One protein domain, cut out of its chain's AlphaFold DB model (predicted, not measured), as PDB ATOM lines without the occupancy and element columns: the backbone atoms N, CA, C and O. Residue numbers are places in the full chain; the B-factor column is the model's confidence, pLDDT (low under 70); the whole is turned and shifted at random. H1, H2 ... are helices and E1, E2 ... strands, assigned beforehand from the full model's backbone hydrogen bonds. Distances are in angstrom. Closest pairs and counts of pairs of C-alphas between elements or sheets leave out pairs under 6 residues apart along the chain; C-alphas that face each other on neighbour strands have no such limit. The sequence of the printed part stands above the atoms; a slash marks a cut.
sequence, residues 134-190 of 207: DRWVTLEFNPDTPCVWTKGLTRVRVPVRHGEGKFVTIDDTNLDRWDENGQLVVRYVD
ATOM      1  N   ASP A 134      51.241  31.044 -21.461       96.06
ATOM      2  CA  ASP A 134      51.896  31.869 -20.436       96.06
ATOM      3  C   ASP A 134      51.786  33.339 -20.851       96.06
ATOM      4  O   ASP A 134      52.579  33.845 -21.648       96.06
ATOM      5  N   ARG A 135      50.710  33.999 -20.415       94.81
ATOM      6  CA  ARG A 135      50.371  35.351 -20.876       94.81
ATOM      7  C   ARG A 135      49.511  36.111 -19.884       94.81
ATOM      8  O   ARG A 135      48.965  35.554 -18.936       94.81
ATOM      9  N   TRP A 136      49.376  37.407 -20.129       96.56
ATOM     10  CA  TRP A 136      48.437  38.257 -19.408       96.56
ATOM     11  C   TRP A 136      47.082  38.256 -20.098       96.56
ATOM     12  O   TRP A 136      47.013  38.390 -21.316       96.56
ATOM     13  N   VAL A 137      46.023  38.178 -19.303       96.94
ATOM     14  CA  VAL A 137      44.627  38.235 -19.748       96.94
ATOM     15  C   VAL A 137      43.854  39.222 -18.889       96.94
ATOM     16  O   VAL A 137      44.279  39.560 -17.779       96.94
ATOM     17  N   THR A 138      42.711  39.671 -19.393       97.75
ATOM     18  CA  THR A 138      41.781  40.512 -18.642       97.75
ATOM     19  C   THR A 138      40.569  39.687 -18.250       97.75
ATOM     20  O   THR A 138      39.982  38.988 -19.076       97.75
ATOM     21  N   LEU A 139      40.233  39.757 -16.970       97.62
ATOM     22  CA  LEU A 139      39.120  39.055 -16.360       97.62
ATOM     23  C   LEU A 139      38.089  40.059 -15.862       97.62
ATOM     24  O   LEU A 139      38.461  41.062 -15.251       97.62
ATOM     25  N   GLU A 140      36.817  39.761 -16.078       97.88
ATOM     26  CA  GLU A 140      35.687  40.504 -15.530       97.88
ATOM     27  C   GLU A 140      34.878  39.606 -14.596       97.88
ATOM     28  O   GLU A 140      34.550  38.468 -14.937       97.88
ATOM     29  N   PHE A 141      34.626  40.100 -13.387       97.56
ATOM     30  CA  PHE A 141      34.041  39.346 -12.285       97.56
ATOM     31  C   PHE A 141      32.547  39.628 -12.183       97.56
ATOM     32  O   PHE A 141      32.123  40.780 -12.241       97.56
ATOM     33  N   ASN A 142      31.757  38.572 -11.989       95.31
ATOM     34  CA  ASN A 142      30.326  38.689 -11.752       95.31
ATOM     35  C   ASN A 142      30.088  39.367 -10.384       95.31
ATOM     36  O   ASN A 142      30.479  38.787  -9.367       95.31
ATOM     37  N   PRO A 143      29.465  40.561 -10.316       93.06
ATOM     38  CA  PRO A 143      29.230  41.256  -9.049       93.06
ATOM     39  C   PRO A 143      28.194  40.553  -8.157       93.06
ATOM     40  O   PRO A 143      28.222  40.743  -6.941       93.06
ATOM     41  N   ASP A 144      27.329  39.723  -8.741       92.56
ATOM     42  CA  ASP A 144      26.226  39.043  -8.056       92.56
ATOM     43  C   ASP A 144      26.616  37.642  -7.545       92.56
ATOM     44  O   ASP A 144      25.807  36.931  -6.948       92.56
ATOM     45  N   THR A 145      27.874  37.230  -7.739       95.25
ATOM     46  CA  THR A 145      28.372  35.929  -7.277       95.25
ATOM     47  C   THR A 145      28.382  35.813  -5.742       95.25
ATOM     48  O   THR A 145      28.815  36.736  -5.043       95.25
ATOM     49  N   PRO A 146      28.030  34.645  -5.165       93.50
ATOM     50  CA  PRO A 146      28.217  34.389  -3.738       93.50
ATOM     51  C   PRO A 146      29.694  34.173  -3.352       93.50
ATOM     52  O   PRO A 146      30.008  34.029  -2.165       93.50
ATOM     53  N   CYS A 147      30.618  34.127  -4.322       95.62
ATOM     54  CA  CYS A 147      32.035  33.874  -4.085       95.62
ATOM     55  C   CYS A 147      32.660  34.923  -3.152       95.62
ATOM     56  O   CYS A 147      32.762  36.110  -3.461       95.62
ATOM     57  N   VAL A 148      33.158  34.471  -1.999       95.75
ATOM     58  CA  VAL A 148      33.779  35.361  -1.007       95.75
ATOM     59  C   VAL A 148      35.123  35.933  -1.461       95.75
ATOM     60  O   VAL A 148      35.513  36.993  -0.981       95.75
ATOM     61  N   TRP A 149      35.819  35.248  -2.374       96.19
ATOM     62  CA  TRP A 149      37.169  35.605  -2.817       96.19
ATOM     63  C   TRP A 149      37.202  36.792  -3.778       96.19
ATOM     64  O   TRP A 149      38.230  37.450  -3.895       96.19
ATOM     65  N   THR A 150      36.093  37.066  -4.466       96.62
ATOM     66  CA  THR A 150      36.027  38.054  -5.553       96.62
ATOM     67  C   THR A 150      35.189  39.276  -5.198       96.62
ATOM     68  O   THR A 150      34.905  40.107  -6.057       96.62
ATOM     69  N   LYS A 151      34.806  39.420  -3.924       95.56
ATOM     70  CA  LYS A 151      34.034  40.568  -3.440       95.56
ATOM     71  C   LYS A 151      34.767  41.878  -3.725       95.56
ATOM     72  O   LYS A 151      35.900  42.069  -3.293       95.56
ATOM     73  N   GLY A 152      34.087  42.788  -4.418       95.12
ATOM     74  CA  GLY A 152      34.620  44.103  -4.774       95.12
ATOM     75  C   GLY A 152      35.598  44.104  -5.952       95.12
ATOM     76  O   GLY A 152      36.123  45.164  -6.283       95.12
ATOM     77  N   LEU A 153      35.841  42.957  -6.599       96.94
ATOM     78  CA  LEU A 153      36.573  42.907  -7.863       96.94
ATOM     79  C   LEU A 153      35.614  43.187  -9.023       96.94
ATOM     80  O   LEU A 153      34.497  42.680  -9.037       96.94
ATOM     81  N   THR A 154      36.057  43.987  -9.994       96.00
ATOM     82  CA  THR A 154      35.282  44.317 -11.202       96.00
ATOM     83  C   THR A 154      35.976  43.778 -12.445       96.00
ATOM     84  O   THR A 154      35.570  42.759 -12.989       96.00
ATOM     85  N   ARG A 155      37.078  44.407 -12.860       97.50
ATOM     86  CA  ARG A 155      37.897  43.995 -13.999       97.50
ATOM     87  C   ARG A 155      39.370  44.040 -13.614       97.50
ATOM     88  O   ARG A 155      39.859  45.069 -13.151       97.50
ATOM     89  N   VAL A 156      40.082  42.926 -13.785       97.19
ATOM     90  CA  VAL A 156      41.484  42.793 -13.365       97.19
ATOM     91  C   VAL A 156      42.302  42.121 -14.456       97.19
ATOM     92  O   VAL A 156      41.876  41.144 -15.071       97.19
ATOM     93  N   ARG A 157      43.513  42.634 -14.675       97.25
ATOM     94  CA  ARG A 157      44.509  42.013 -15.545       97.25
ATOM     95  C   ARG A 157      45.387  41.069 -14.723       97.25
ATOM     96  O   ARG A 157      46.020  41.511 -13.767       97.25
ATOM     97  N   VAL A 158      45.433  39.793 -15.093       96.75
ATOM     98  CA  VAL A 158      46.138  38.738 -14.340       96.75
ATOM     99  C   VAL A 158      46.975  37.849 -15.265       96.75
ATOM    100  O   VAL A 158      46.673  37.763 -16.459       96.75
ATOM    101  N   PRO A 159      48.031  37.192 -14.755       96.12
ATOM    102  CA  PRO A 159      48.750  36.184 -15.519       96.12
ATOM    103  C   PRO A 159      47.979  34.854 -15.536       96.12
ATOM    104  O   PRO A 159      47.383  34.458 -14.532       96.12
ATOM    105  N   VAL A 160      48.045  34.133 -16.652       95.69
ATOM    106  CA  VAL A 160      47.607  32.735 -16.778       95.69
ATOM    107  C   VAL A 160      48.769  31.873 -17.237       95.69
ATOM    108  O   VAL A 160      49.580  32.315 -18.046       95.69
ATOM    109  N   ARG A 161      48.853  30.651 -16.695       95.06
ATOM    110  CA  ARG A 161      49.969  29.736 -16.950       95.06
ATOM    111  C   ARG A 161      49.528  28.267 -16.990       95.06
ATOM    112  O   ARG A 161      49.628  27.568 -15.981       95.06
ATOM    113  N   HIS A 162      48.979  27.792 -18.112       95.56
ATOM    114  CA  HIS A 162      48.384  26.446 -18.200       95.56
ATOM    115  C   HIS A 162      48.368  25.839 -19.613       95.56
ATOM    116  O   HIS A 162      48.147  26.527 -20.606       95.56
ATOM    117  N   GLY A 163      48.501  24.509 -19.695       95.06
ATOM    118  CA  GLY A 163      48.253  23.718 -20.916       95.06
ATOM    119  C   GLY A 163      46.882  23.030 -20.946       95.06
ATOM    120  O   GLY A 163      46.348  22.749 -22.016       95.06
ATOM    121  N   GLU A 164      46.284  22.806 -19.771       95.69
ATOM    122  CA  GLU A 164      44.976  22.157 -19.597       95.69
ATOM    123  C   GLU A 164      44.011  23.064 -18.814       95.69
ATOM    124  O   GLU A 164      43.634  22.774 -17.678       95.69
ATOM    125  N   GLY A 165      43.661  24.217 -19.387       95.88
ATOM    126  CA  GLY A 165      42.770  25.197 -18.751       95.88
ATOM    127  C   GLY A 165      41.354  25.229 -19.313       95.88
ATOM    128  O   GLY A 165      40.522  25.975 -18.800       95.88
ATOM    129  N   LYS A 166      41.048  24.444 -20.353       95.56
ATOM    130  CA  LYS A 166      39.710  24.431 -20.947       95.56
ATOM    131  C   LYS A 166      38.749  23.686 -20.028       95.56
ATOM    132  O   LYS A 166      38.842  22.465 -19.909       95.56
ATOM    133  N   PHE A 167      37.828  24.414 -19.409       95.62
ATOM    134  CA  PHE A 167      36.744  23.829 -18.629       95.62
ATOM    135  C   PHE A 167      35.745  23.112 -19.547       95.62
ATOM    136  O   PHE A 167      35.388  23.627 -20.606       95.62
ATOM    137  N   VAL A 168      35.329  21.910 -19.155       95.06
ATOM    138  CA  VAL A 168      34.351  21.086 -19.871       95.06
ATOM    139  C   VAL A 168      33.422  20.391 -18.879       95.06
ATOM    140  O   VAL A 168      33.844  19.972 -17.800       95.06
ATOM    141  N   THR A 169      32.167  20.228 -19.274       94.12
ATOM    142  CA  THR A 169      31.128  19.471 -18.568       94.12
ATOM    143  C   THR A 169      30.482  18.493 -19.552       94.12
ATOM    144  O   THR A 169      30.726  18.573 -20.755       94.12
ATOM    145  N   ILE A 170      29.728  17.523 -19.040       86.19
ATOM    146  CA  ILE A 170      29.032  16.523 -19.863       86.19
ATOM    147  C   ILE A 170      27.844  17.147 -20.609       86.19
ATOM    148  O   ILE A 170      27.553  16.736 -21.728       86.19
ATOM    149  N   ASP A 171      27.177  18.110 -19.978       85.62
ATOM    150  CA  ASP A 171      25.941  18.725 -20.461       85.62
ATOM    151  C   ASP A 171      25.998  20.242 -20.248       85.62
ATOM    152  O   ASP A 171      26.400  20.699 -19.170       85.62
ATOM    153  N   ASP A 172      25.592  20.991 -21.271       85.31
ATOM    154  CA  ASP A 172      25.502  22.450 -21.261       85.31
ATOM    155  C   ASP A 172      24.467  22.931 -20.233       85.31
ATOM    156  O   ASP A 172      24.673  23.972 -19.613       85.31
ATOM    157  N   THR A 173      23.448  22.121 -19.911       91.31
ATOM    158  CA  THR A 173      22.487  22.445 -18.839       91.31
ATOM    159  C   THR A 173      23.151  22.639 -17.470       91.31
ATOM    160  O   THR A 173      22.634  23.364 -16.619       91.31
ATOM    161  N   ASN A 174      24.322  22.029 -17.235       91.50
ATOM    162  CA  ASN A 174      25.081  22.270 -16.009       91.50
ATOM    163  C   ASN A 174      25.678  23.680 -15.972       91.50
ATOM    164  O   ASN A 174      25.753  24.255 -14.889       91.50
ATOM    165  N   LEU A 175      26.111  24.223 -17.119       91.38
ATOM    166  CA  LEU A 175      26.624  25.593 -17.189       91.38
ATOM    167  C   LEU A 175      25.513  26.586 -16.868       91.38
ATOM    168  O   LEU A 175      25.732  27.427 -16.001       91.38
ATOM    169  N   ASP A 176      24.333  26.420 -17.471       92.25
ATOM    170  CA  ASP A 176      23.161  27.264 -17.204       92.25
ATOM    171  C   ASP A 176      22.812  27.257 -15.711       92.25
ATOM    172  O   ASP A 176      22.742  28.300 -15.067       92.25
ATOM    173  N   ARG A 177      22.712  26.063 -15.112       93.06
ATOM    174  CA  ARG A 177      22.437  25.902 -13.678       93.06
ATOM    175  C   ARG A 177      23.487  26.583 -12.793       93.06
ATOM    176  O   ARG A 177      23.154  27.175 -11.769       93.06
ATOM    177  N   TRP A 178      24.770  26.467 -13.137       93.31
ATOM    178  CA  TRP A 178      25.841  27.118 -12.380       93.31
ATOM    179  C   TRP A 178      25.860  28.637 -12.589       93.31
ATOM    180  O   TRP A 178      26.240  29.354 -11.663       93.31
ATOM    181  N   ASP A 179      25.442  29.142 -13.748       93.00
ATOM    182  CA  ASP A 179      25.296  30.579 -14.001       93.00
ATOM    183  C   ASP A 179      24.125  31.168 -13.205       93.00
ATOM    184  O   ASP A 179      24.314  32.149 -12.487       93.00
ATOM    185  N   GLU A 180      22.965  30.498 -13.204       93.50
ATOM    186  CA  GLU A 180      21.790  30.862 -12.394       93.50
ATOM    187  C   GLU A 180      22.116  30.929 -10.892       93.50
ATOM    188  O   GLU A 180      21.628  31.802 -10.173       93.50
ATOM    189  N   ASN A 181      23.000  30.046 -10.419       93.12
ATOM    190  CA  ASN A 181      23.485  30.032  -9.038       93.12
ATOM    191  C   ASN A 181      24.634  31.032  -8.766       93.12
ATOM    192  O   ASN A 181      25.186  31.059  -7.661       93.12
ATOM    193  N   GLY A 182      25.058  31.817  -9.761       93.56
ATOM    194  CA  GLY A 182      26.168  32.770  -9.654       93.56
ATOM    195  C   GLY A 182      27.548  32.118  -9.479       93.56
ATOM    196  O   GLY A 182      28.486  32.755  -8.991       93.56
ATOM    197  N   GLN A 183      27.692  30.841  -9.837       94.69
ATOM    198  CA  GLN A 183      28.915  30.046  -9.674       94.69
ATOM    199  C   GLN A 183      29.900  30.218 -10.838       94.69
ATOM    200  O   GLN A 183      31.075  29.867 -10.701       94.69
ATOM    201  N   LEU A 184      29.467  30.804 -11.959       94.75
ATOM    202  CA  LEU A 184      30.362  31.301 -13.005       94.75
ATOM    203  C   LEU A 184      30.912  32.673 -12.585       94.75
ATOM    204  O   LEU A 184      30.382  33.732 -12.911       94.75
ATOM    205  N   VAL A 185      31.969  32.632 -11.772       96.06
ATOM    206  CA  VAL A 185      32.480  33.795 -11.023       96.06
ATOM    207  C   VAL A 185      33.153  34.846 -11.913       96.06
ATOM    208  O   VAL A 185      33.145  36.032 -11.587       96.06
ATOM    209  N   VAL A 186      33.794  34.425 -13.002       96.06
ATOM    210  CA  VAL A 186      34.665  35.292 -13.802       96.06
ATOM    211  C   VAL A 186      34.683  34.853 -15.263       96.06
ATOM    212  O   VAL A 186      34.679  33.656 -15.548       96.06
ATOM    213  N   ARG A 187      34.732  35.820 -16.183       96.25
ATOM    214  CA  ARG A 187      34.848  35.591 -17.631       96.25
ATOM    215  C   ARG A 187      36.088  36.298 -18.187       96.25
ATOM    216  O   ARG A 187      36.500  37.341 -17.679       96.25
ATOM    217  N   TYR A 188      36.698  35.715 -19.218       96.75
ATOM    218  CA  TYR A 188      37.706  36.410 -20.025       96.75
ATOM    219  C   TYR A 188      37.022  37.516 -20.835       96.75
ATOM    220  O   TYR A 188      35.911  37.305 -21.312       96.75
ATOM    221  N   VAL A 189      37.680  38.665 -21.005       97.38
ATOM    222  CA  VAL A 189      37.175  39.793 -21.811       97.38
ATOM    223  C   VAL A 189      38.290  40.413 -22.653       97.38
ATOM    224  O   VAL A 189      39.465  40.350 -22.274       97.38
ATOM    225  N   ASP A 190      37.931  41.050 -23.772       95.44
ATOM    226  CA  ASP A 190      38.870  41.871 -24.545       95.44
ATOM    227  C   ASP A 190      39.318  43.077 -23.692       95.44
ATOM    228  O   ASP A 190      38.462  43.835 -23.217       95.44
TER     229      ASP A 190
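This is residues 134 to 190 of the 207 residues of a protein of Myxococcales bacterium (UniProt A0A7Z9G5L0). A strongly twisted three-stranded sheet forms one side of an open frame, and the chain leaves it at the end of E2, runs out along E3, turns through H1 and comes back to the sheet as E4, leaving the middle of this loop empty. E1 and E2 make a long hairpin, with the loop of residues 142 to 154 at one end of it; residues 164 to 174, with E3 among them, stand free on the far side of the frame. The printed part has 57 residues, with four named strands and one named helix in the order E1, E2, E3, H1, E4; the sheet's order is E2, E1, E4, antiparallel throughout, and the class is mixed, helices and strands. The whole is only just loose, close to compact, with a radius of gyration of the C-alphas of 12.5 A and spans of 31 by 29 by 20 A.

E1, residues 134 to 141, begins with C-alpha 134 at (51.896, 31.869, -20.436) and is 21.0 A long from first to last C-alpha. E2, residues 155 to 162, is 20.9 A long and bends by 51 degrees at residue 159. E3 is residues 166 to 169, 10.2 A long. H1, residues 173 to 180, is 10.6 A long and begins with C-alpha 173 at (22.487, 22.445, -18.839). E4, residues 186 to 189, is 9.5 A long and ends with C-alpha 189 at (37.175, 39.793, -21.811).

E1 is the inner strand of the sheet, and E2 and E4 are its edge strands. E1 and E2 are antiparallel, with 141 degrees between their directions; N 137 and O 158 are 2.9 A apart, within hydrogen-bond range, as are N 160 and O 135 at 2.8 A. E1 and E4 are antiparallel at 117 degrees, with N 140 and O 187 within hydrogen-bond range at 2.9 A. E3 pairs with no named strand and is apart from E1, E2 and E4. The closest C-alphas of E3 and H1 are those of Thr 169 and Leu 175, 7.7 A apart. H1 is not on the sheet, with 0 pairs of C-alphas within 10 A. In H1 every O i to N i+4 pair is within hydrogen-bond range.

The two C-alphas farthest apart are those of Gly 152 and Ile 170, 31.9 A. The printed part has no cut. The link from E1 to E2, 13 residues, is long; those from E2 to E3, E3 to H1 and H1 to E4 are tight. The mean pLDDT of the printed part is 94.8, and no printed residue is under 70.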